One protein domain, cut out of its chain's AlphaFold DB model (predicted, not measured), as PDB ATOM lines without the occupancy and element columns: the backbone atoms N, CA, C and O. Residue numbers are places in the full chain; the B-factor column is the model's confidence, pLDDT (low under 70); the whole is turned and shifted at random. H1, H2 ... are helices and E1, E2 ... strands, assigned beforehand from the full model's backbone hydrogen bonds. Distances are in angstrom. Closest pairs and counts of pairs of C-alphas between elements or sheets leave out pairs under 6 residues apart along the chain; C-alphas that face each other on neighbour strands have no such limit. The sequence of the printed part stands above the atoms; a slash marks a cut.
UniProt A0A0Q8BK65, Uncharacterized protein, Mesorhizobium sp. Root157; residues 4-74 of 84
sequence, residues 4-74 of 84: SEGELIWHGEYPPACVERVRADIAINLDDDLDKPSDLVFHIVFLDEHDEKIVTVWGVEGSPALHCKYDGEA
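AT A GLANCE: This is residues 4 to 74 of the 84 residues of an uncharacterized protein of Mesorhizobium sp. Root157 (UniProt A0A0Q8BK65). Helix H1 crosses one face of a strongly twisted sheet, making two layers. Of 71 printed residues, under half are in named elements: E1, H1, E2, E3, E4, class mixed. The mixed sheet runs E1, E4, E3, E2. The whole is compact, radius of gyration of the C-alphas 11.4 A, spans 31 by 23 by 19 A.

HOW THE PARTS SIT: E1, residues 8 to 10, is parallel to E4, residues 66 to 71; N 9 and O 66 are 2.8 A apart. H1, residues 18 to 29, with every O i to N i+4 pair within hydrogen-bond range, is on the sheet, height 8.8 A; its closest C-alpha pair with E2, residues 43 to 46, is Val 22 and Val 45, 6.3 A. E1, H1 and E2 form a split strand-helix-strand unit, other strands between its two, crossover left-handed. E2, E3, residues 54 to 59, and E4 form a meander of antiparallel hairpins; N 45 and O 55, like N 56 and O 69, are 2.9 A apart.

IN THESE COORDINATES: E1 begins at C-alpha 8, (26.532, 25.504, 39.953); E4 ends at C-alpha 71, (18.621, 34.681, 49.910). E1, H1, E2, E3 and E4 measure 6.2, 16.4, 10.0, 16.7 and 16.3 A.

THE WHOLE: The printed part has no cut. The long link is residues 30 to 42. No printed residue is under 70 pLDDT.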
ATOM      1  N   SER A   4      21.747  17.945  38.043       81.12
ATOM      2  CA  SER A   4      22.158  17.617  39.408       81.12
ATOM      3  C   SER A   4      23.657  17.334  39.569       81.12
ATOM      4  O   SER A   4      24.215  17.575  40.641       81.12
ATOM      5  N   GLU A   5      24.336  16.883  38.509       80.94
ATOM      6  CA  GLU A   5      25.792  16.665  38.451       80.94
ATOM      7  C   GLU A   5      26.543  17.863  37.838       80.94
ATOM      8  O   GLU A   5      27.774  17.909  37.856       80.94
ATOM      9  N   GLY A   6      25.811  18.851  37.315       79.38
ATOM     10  CA  GLY A   6      26.356  20.030  36.657       79.38
ATOM     11  C   GLY A   6      27.083  20.998  37.589       79.38
ATOM     12  O   GLY A   6      27.012  20.918  38.823       79.38
ATOM     13  N   GLU A   7      27.814  21.929  36.977       90.94
ATOM     14  CA  GLU A   7      28.420  23.060  37.674       90.94
ATOM     15  C   GLU A   7      27.324  24.041  38.121       90.94
ATOM     16  O   GLU A   7      26.434  24.388  37.341       90.94
ATOM     17  N   LEU A   8      27.396  24.471  39.384       95.00
ATOM     18  CA  LEU A   8      26.532  25.504  39.953       95.00
ATOM     19  C   LEU A   8      27.358  26.775  40.148       95.00
ATOM     20  O   LEU A   8      28.328  26.774  40.911       95.00
ATOM     21  N   ILE A   9      26.970  27.856  39.479       96.38
ATOM     22  CA  ILE A   9      27.608  29.168  39.604       96.38
ATOM     23  C   ILE A   9      26.851  29.975  40.649       96.38
ATOM     24  O   ILE A   9      25.726  30.409  40.413       96.38
ATOM     25  N   TRP A  10      27.485  30.221  41.788       96.50
ATOM     26  CA  TRP A  10      26.889  30.986  42.878       96.50
ATOM     27  C   TRP A  10      27.182  32.483  42.755       96.50
ATOM     28  O   TRP A  10      28.333  32.898  42.610       96.50
ATOM     29  N   HIS A  11      26.131  33.289  42.852       95.56
ATOM     30  CA  HIS A  11      26.179  34.746  42.851       95.56
ATOM     31  C   HIS A  11      26.010  35.245  44.284       95.56
ATOM     32  O   HIS A  11      24.913  35.198  44.835       95.56
ATOM     33  N   GLY A  12      27.100  35.734  44.878       92.75
ATOM     34  CA  GLY A  12      27.130  36.217  46.261       92.75
ATOM     35  C   GLY A  12      27.596  35.170  47.276       92.75
ATOM     36  O   GLY A  12      28.082  34.097  46.916       92.75
ATOM     37  N   GLU A  13      27.490  35.515  48.558       93.75
ATOM     38  CA  GLU A  13      27.825  34.609  49.659       93.75
ATOM     39  C   GLU A  13      26.692  33.608  49.896       93.75
ATOM     40  O   GLU A  13      25.514  33.957  49.858       93.75
ATOM     41  N   TYR A  14      27.055  32.353  50.155       94.56
ATOM     42  CA  TYR A  14      26.098  31.287  50.428       94.56
ATOM     43  C   TYR A  14      26.662  30.301  51.463       94.56
ATOM     44  O   TYR A  14      27.878  30.079  51.513       94.56
ATOM     45  N   PRO A  15      25.809  29.671  52.289       92.88
ATOM     46  CA  PRO A  15      26.240  28.619  53.199       92.88
ATOM     47  C   PRO A  15      26.631  27.350  52.423       92.88
ATOM     48  O   PRO A  15      25.798  26.804  51.705       92.88
ATOM     49  N   PRO A  16      27.828  26.767  52.615       92.00
ATOM     50  CA  PRO A  16      28.214  25.539  51.906       92.00
ATOM     51  C   PRO A  16      27.254  24.359  52.129       92.00
ATOM     52  O   PRO A  16      27.107  23.497  51.267       92.00
ATOM     53  N   ALA A  17      26.563  24.335  53.274       88.88
ATOM     54  CA  ALA A  17      25.598  23.297  53.620       88.88
ATOM     55  C   ALA A  17      24.359  23.262  52.702       88.88
ATOM     56  O   ALA A  17      23.715  22.218  52.618       88.88
ATOM     57  N   CYS A  18      24.015  24.353  52.002       91.06
ATOM     58  CA  CYS A  18      22.843  24.363  51.120       91.06
ATOM     59  C   CYS A  18      23.103  23.720  49.750       91.06
ATOM     60  O   CYS A  18      22.150  23.364  49.062       91.06
ATOM     61  N   VAL A  19      24.366  23.541  49.347       93.56
ATOM     62  CA  VAL A  19      24.725  23.049  48.004       93.56
ATOM     63  C   VAL A  19      24.130  21.670  47.731       93.56
ATOM     64  O   VAL A  19      23.488  21.470  46.702       93.56
ATOM     65  N   GLU A  20      24.281  20.737  48.671       92.81
ATOM     66  CA  GLU A  20      23.756  19.375  48.522       92.81
ATOM     67  C   GLU A  20      22.224  19.354  48.490       92.81
ATOM     68  O   GLU A  20      21.627  18.582  47.742       92.81
ATOM     69  N   ARG A  21      21.576  20.250  49.248       92.69
ATOM     70  CA  ARG A  21      20.117  20.405  49.224       92.69
ATOM     71  C   ARG A  21      19.635  20.894  47.861       92.69
ATOM     72  O   ARG A  21      18.692  20.322  47.327       92.69
ATOM     73  N   VAL A  22      20.303  21.895  47.285       94.44
ATOM     74  CA  VAL A  22      19.985  22.418  45.948       94.44
ATOM     75  C   VAL A  22      20.206  21.355  44.875       94.44
ATOM     76  O   VAL A  22      19.340  21.169  44.027       94.44
ATOM     77  N   ARG A  23      21.308  20.596  44.933       94.38
ATOM     78  CA  ARG A  23      21.548  19.485  43.994       94.38
ATOM     79  C   ARG A  23      20.467  18.411  44.077       94.38
ATOM     80  O   ARG A  23      19.999  17.953  43.040       94.38
ATOM     81  N   ALA A  24      20.073  18.022  45.289       93.44
ATOM     82  CA  ALA A  24      19.015  17.038  45.491       93.44
ATOM     83  C   ALA A  24      17.669  17.529  44.942       93.44
ATOM     84  O   ALA A  24      16.954  16.757  44.312       93.44
ATOM     85  N   ASP A  25      17.342  18.806  45.144       94.25
ATOM     86  CA  ASP A  25      16.106  19.393  44.635       94.25
ATOM     87  C   ASP A  25      16.086  19.449  43.095       94.25
ATOM     88  O   ASP A  25      15.134  18.977  42.476       94.25
ATOM     89  N   ILE A  26      17.184  19.888  42.466       93.81
ATOM     90  CA  ILE A  26      17.360  19.861  41.001       93.81
ATOM     91  C   ILE A  26      17.210  18.430  40.461       93.81
ATOM     92  O   ILE A  26      16.520  18.219  39.466       93.81
ATOM     93  N   ALA A  27      17.810  17.435  41.126       92.38
ATOM     94  CA  ALA A  27      17.723  16.033  40.713       92.38
ATOM     95  C   ALA A  27      16.291  15.479  40.738       92.38
ATOM     96  O   ALA A  27      15.962  14.582  39.969       92.38
ATOM     97  N   ILE A  28      15.456  15.973  41.653       92.19
ATOM     98  CA  ILE A  28      14.074  15.514  41.816       92.19
ATOM     99  C   ILE A  28      13.140  16.247  40.854       92.19
ATOM    100  O   ILE A  28      12.242  15.622  40.297       92.19
ATOM    101  N   ASN A  29      13.337  17.555  40.688       91.06
ATOM    102  CA  ASN A  29      12.348  18.426  40.058       91.06
ATOM    103  C   ASN A  29      12.699  18.842  38.625       91.06
ATOM    104  O   ASN A  29      11.813  19.316  37.926       91.06
ATOM    105  N   LEU A  30      13.967  18.746  38.207       90.38
ATOM    106  CA  LEU A  30      14.443  19.367  36.961       90.38
ATOM    107  C   LEU A  30      15.259  18.435  36.050       90.38
ATOM    108  O   LEU A  30      15.378  18.721  34.862       90.38
ATOM    109  N   ASP A  31      15.842  17.352  36.577       84.81
ATOM    110  CA  ASP A  31      16.808  16.506  35.848       84.81
ATOM    111  C   ASP A  31      16.245  15.853  34.571       84.81
ATOM    112  O   ASP A  31      17.006  15.645  33.625       84.81
ATOM    113  N   ASP A  32      14.942  15.549  34.536       84.62
ATOM    114  CA  ASP A  32      14.268  14.917  33.389       84.62
ATOM    115  C   ASP A  32      13.420  15.903  32.555       84.62
ATOM    116  O   ASP A  32      12.991  15.557  31.453       84.62
ATOM    117  N   ASP A  33      13.191  17.126  33.049       85.62
ATOM    118  CA  ASP A  33      12.254  18.095  32.453       85.62
ATOM    119  C   ASP A  33      12.937  19.193  31.617       85.62
ATOM    120  O   ASP A  33      12.262  19.950  30.915       85.62
ATOM    121  N   LEU A  34      14.270  19.297  31.668       86.50
ATOM    122  CA  LEU A  34      15.037  20.337  30.977       86.50
ATOM    123  C   LEU A  34      16.078  19.744  30.018       86.50
ATOM    124  O   LEU A  34      16.960  18.989  30.428       86.50
ATOM    125  N   ASP A  35      16.052  20.171  28.750       88.12
ATOM    126  CA  ASP A  35      17.041  19.755  27.746       88.12
ATOM    127  C   ASP A  35      18.401  20.447  27.964       88.12
ATOM    128  O   ASP A  35      19.469  19.852  27.765       88.12
ATOM    129  N   LYS A  36      18.380  21.722  28.374       90.88
ATOM    130  CA  LYS A  36      19.570  22.528  28.695       90.88
ATOM    131  C   LYS A  36      19.308  23.444  29.901       90.88
ATOM    132  O   LYS A  36      18.175  23.870  30.106       90.88
ATOM    133  N   PRO A  37      20.356  23.856  30.650       91.75
ATOM    134  CA  PRO A  37      20.207  24.778  31.781       91.75
ATOM    135  C   PRO A  37      19.441  26.055  31.426       91.75
ATOM    136  O   PRO A  37      18.632  26.514  32.215       91.75
ATOM    137  N   SER A  38      19.664  26.601  30.225       93.31
ATOM    138  CA  SER A  38      19.008  27.828  29.743       93.31
ATOM    139  C   SER A  38      17.502  27.714  29.490       93.31
ATOM    140  O   SER A  38      16.869  28.749  29.307       93.31
ATOM    141  N   ASP A  39      16.920  26.511  29.502       92.56
ATOM    142  CA  ASP A  39      15.460  26.351  29.466       92.56
ATOM    143  C   ASP A  39      14.813  26.697  30.819       92.56
ATOM    144  O   ASP A  39      13.617  26.979  30.888       92.56
ATOM    145  N   LEU A  40      15.605  26.732  31.898       92.44
ATOM    146  CA  LEU A  40      15.148  27.148  33.215       92.44
ATOM    147  C   LEU A  40      15.079  28.673  33.314       92.44
ATOM    148  O   LEU A  40      16.107  29.343  33.412       92.44
ATOM    149  N   VAL A  41      13.865  29.221  33.374       92.06
ATOM    150  CA  VAL A  41      13.670  30.658  33.629       92.06
ATOM    151  C   VAL A  41      14.027  30.993  35.079       92.06
ATOM    152  O   VAL A  41      14.872  31.848  35.321       92.06
ATOM    153  N   PHE A  42      13.405  30.307  36.039       92.38
ATOM    154  CA  PHE A  42      13.777  30.339  37.451       92.38
ATOM    155  C   PHE A  42      13.177  29.129  38.181       92.38
ATOM    156  O   PHE A  42      12.147  28.596  37.772       92.38
ATOM    157  N   HIS A  43      13.807  28.729  39.278       94.88
ATOM    158  CA  HIS A  43      13.336  27.723  40.225       94.88
ATOM    159  C   HIS A  43      13.762  28.129  41.631       94.88
ATOM    160  O   HIS A  43      14.873  28.622  41.812       94.88
ATOM    161  N   ILE A  44      12.891  27.951  42.618       93.88
ATOM    162  CA  ILE A  44      13.168  28.339  44.005       93.88
ATOM    163  C   ILE A  44      13.314  27.078  44.847       93.88
ATOM    164  O   ILE A  44      12.404  26.255  44.901       93.88
ATOM    165  N   VAL A  45      14.454  26.947  45.522       93.50
ATOM    166  CA  VAL A  45      14.716  25.869  46.477       93.50
ATOM    167  C   VAL A  45      14.571  26.410  47.890       93.50
ATOM    168  O   VAL A  45      15.347  27.272  48.299       93.50
ATOM    169  N   PHE A  46      13.628  25.863  48.651       91.75
ATOM    170  CA  PHE A  46      13.423  26.192  50.061       91.75
ATOM    171  C   PHE A  46      14.356  25.353  50.950       91.75
ATOM    172  O   PHE A  46      14.463  24.125  50.803       91.75
ATOM    173  N   LEU A  47      15.099  26.025  51.833       90.00
ATOM    174  CA  LEU A  47      16.178  25.432  52.631       90.00
ATOM    175  C   LEU A  47      15.803  25.175  54.091       90.00
ATOM    176  O   LEU A  47      16.493  24.396  54.753       90.00
ATOM    177  N   ASP A  48      14.756  25.811  54.597       84.56
ATOM    178  CA  ASP A  48      14.230  25.593  55.938       84.56
ATOM    179  C   ASP A  48      12.723  25.331  55.921       84.56
ATOM    180  O   ASP A  48      12.059  25.445  54.898       84.56
ATOM    181  N   GLU A  49      12.194  24.901  57.067       78.00
ATOM    182  CA  GLU A  49      10.772  24.566  57.230       78.00
ATOM    183  C   GLU A  49       9.862  25.805  57.243       78.00
ATOM    184  O   GLU A  49       8.641  25.668  57.208       78.00
ATOM    185  N   HIS A  50      10.457  26.996  57.347       77.69
ATOM    186  CA  HIS A  50       9.756  28.277  57.385       77.69
ATOM    187  C   HIS A  50       9.767  29.005  56.037       77.69
ATOM    188  O   HIS A  50       9.155  30.063  55.933       77.69
ATOM    189  N   ASP A  51      10.417  28.434  55.017       78.25
ATOM    190  CA  ASP A  51      10.542  29.003  53.674       78.25
ATOM    191  C   ASP A  51      11.205  30.399  53.640       78.25
ATOM    192  O   ASP A  51      11.065  31.136  52.663       78.25
ATOM    193  N   GLU A  52      11.951  30.760  54.691       81.50
ATOM    194  CA  GLU A  52      12.623  32.060  54.854       81.50
ATOM    195  C   GLU A  52      14.013  32.056  54.212       81.50
ATOM    196  O   GLU A  52      14.554  33.099  53.840       81.50
ATOM    197  N   LYS A  53      14.619  30.873  54.071       88.69
ATOM    198  CA  LYS A  53      15.908  30.704  53.397       88.69
ATOM    199  C   LYS A  53      15.697  30.002  52.085       88.69
ATOM    200  O   LYS A  53      15.320  28.830  52.049       88.69
ATOM    201  N   ILE A  54      16.022  30.697  51.006       93.31
ATOM    202  CA  ILE A  54      15.814  30.181  49.663       93.31
ATOM    203  C   ILE A  54      17.084  30.254  48.829       93.31
ATOM    204  O   ILE A  54      18.004  31.033  49.087       93.31
ATOM    205  N   VAL A  55      17.120  29.429  47.792       95.31
ATOM    206  CA  VAL A  55      18.057  29.580  46.684       95.31
ATOM    207  C   VAL A  55      17.262  29.752  45.411       95.31
ATOM    208  O   VAL A  55      16.507  28.866  45.017       95.31
ATOM    209  N   THR A  56      17.472  30.882  44.750       95.62
ATOM    210  CA  THR A  56      16.980  31.090  43.392       95.62
ATOM    211  C   THR A  56      17.956  30.437  42.425       95.62
ATOM    212  O   THR A  56      19.151  30.726  42.476       95.62
ATOM    213  N   VAL A  57      17.457  29.570  41.549       96.31
ATOM    214  CA  VAL A  57      18.216  28.856  40.518       96.31
ATOM    215  C   VAL A  57      17.696  29.265  39.144       96.31
ATOM    216  O   VAL A  57      16.488  29.293  38.936       96.31
ATOM    217  N   TRP A  58      18.572  29.581  38.195       96.50
ATOM    218  CA  TRP A  58      18.169  29.951  36.837       96.50
ATOM    219  C   TRP A  58      19.196  29.535  35.786       96.50
ATOM    220  O   TRP A  58      20.377  29.314  36.068       96.50
ATOM    221  N   GLY A  59      18.726  29.435  34.549       95.00
ATOM    222  CA  GLY A  59      19.540  29.233  33.366       95.00
ATOM    223  C   GLY A  59      20.003  30.542  32.744       95.00
ATOM    224  O   GLY A  59      19.310  31.555  32.792       95.00
ATOM    225  N   VAL A  60      21.166  30.519  32.095       94.75
ATOM    226  CA  VAL A  60      21.646  31.637  31.272       94.75
ATOM    227  C   VAL A  60      21.953  31.127  29.869       94.75
ATOM    228  O   VAL A  60      22.626  30.109  29.703       94.75
ATOM    229  N   GLU A  61      21.457  31.820  28.843       93.75
ATOM    230  CA  GLU A  61      21.723  31.461  27.449       93.75
ATOM    231  C   GLU A  61      23.234  31.454  27.161       93.75
ATOM    232  O   GLU A  61      23.966  32.368  27.535       93.75
ATOM    233  N   GLY A  62      23.713  30.386  26.520       90.19
ATOM    234  CA  GLY A  62      25.139  30.185  26.249       90.19
ATOM    235  C   GLY A  62      25.965  29.697  27.445       90.19
ATOM    236  O   GLY A  62      27.143  29.394  27.262       90.19
ATOM    237  N   SER A  63      25.370  29.564  28.637       90.94
ATOM    238  CA  SER A  63      26.009  28.952  29.806       90.94
ATOM    239  C   SER A  63      25.617  27.472  29.926       90.94
ATOM    240  O   SER A  63      24.426  27.148  29.887       90.94
ATOM    241  N   PRO A  64      26.583  26.551  30.087       89.81
ATOM    242  CA  PRO A  64      26.302  25.147  30.384       89.81
ATOM    243  C   PRO A  64      26.044  24.889  31.881       89.81
ATOM    244  O   PRO A  64      25.842  23.738  32.264       89.81
ATOM    245  N   ALA A  65      26.076  25.924  32.725       93.75
ATOM    246  CA  ALA A  65      25.899  25.829  34.170       93.75
ATOM    247  C   ALA A  65      24.546  26.402  34.615       93.75
ATOM    248  O   ALA A  65      23.974  27.271  33.952       93.75
ATOM    249  N   LEU A  66      24.063  25.941  35.770       95.25
ATOM    250  CA  LEU A  66      22.961  26.593  36.476       95.25
ATOM    251  C   LEU A  66      23.518  27.675  37.395       95.25
ATOM    252  O   LEU A  66      24.559  27.503  38.030       95.25
ATOM    253  N   HIS A  67      22.831  28.805  37.443       96.69
ATOM    254  CA  HIS A  67      23.205  29.944  38.260       96.69
ATOM    255  C   HIS A  67      22.348  29.947  39.521       96.69
ATOM    256  O   HIS A  67      21.155  29.673  39.447       96.69
ATOM    257  N   CYS A  68      22.956  30.247  40.664       97.12
ATOM    258  CA  CYS A  68      22.325  30.177  41.973       97.12
ATOM    259  C   CYS A  68      22.559  31.470  42.752       97.12
ATOM    260  O   CYS A  68      23.650  32.037  42.706       97.12
ATOM    261  N   LYS A  69      21.578  31.897  43.541       96.44
ATOM    262  CA  LYS A  69      21.723  32.968  44.533       96.44
ATOM    263  C   LYS A  69      21.042  32.536  45.818       96.44
ATOM    264  O   LYS A  69      19.899  32.096  45.770       96.44
ATOM    265  N   TYR A  70      21.757  32.635  46.935       94.88
ATOM    266  CA  TYR A  70      21.196  32.397  48.259       94.88
ATOM    267  C   TYR A  70      20.582  33.690  48.794       94.88
ATOM    268  O   TYR A  70      21.242  34.730  48.816       94.88
ATOM    269  N   ASP A  71      19.340  33.601  49.250       91.44
ATOM    270  CA  ASP A  71      18.621  34.681  49.910       91.44
ATOM    271  C   ASP A  71      18.242  34.186  51.313       91.44
ATOM    272  O   ASP A  71      17.463  33.247  51.475       91.44
ATOM    273  N   GLY A  72      18.889  34.761  52.332       82.88
ATOM    274  CA  GLY A  72      18.818  34.281  53.718       82.88
ATOM    275  C   GLY A  72      17.702  34.881  54.576       82.88
ATOM    276  O   GLY A  72      17.598  34.506  55.741       82.88
ATOM    277  N   GLU A  73      16.941  35.820  54.015       78.56
ATOM    278  CA  GLU A  73      15.852  36.568  54.656       78.56
ATOM    279  C   GLU A  73      14.750  36.823  53.609       78.56
ATOM    280  O   GLU A  73      14.436  37.964  53.270       78.56
ATOM    281  N   ALA A  74      14.232  35.760  52.992       74.12
ATOM    282  CA  ALA A  74      13.097  35.866  52.086       74.12
ATOM    283  C   ALA A  74      11.806  36.049  52.895       74.12
ATOM    284  O   ALA A  74      11.504  35.262  53.788       74.12
TER     285      ALA A  74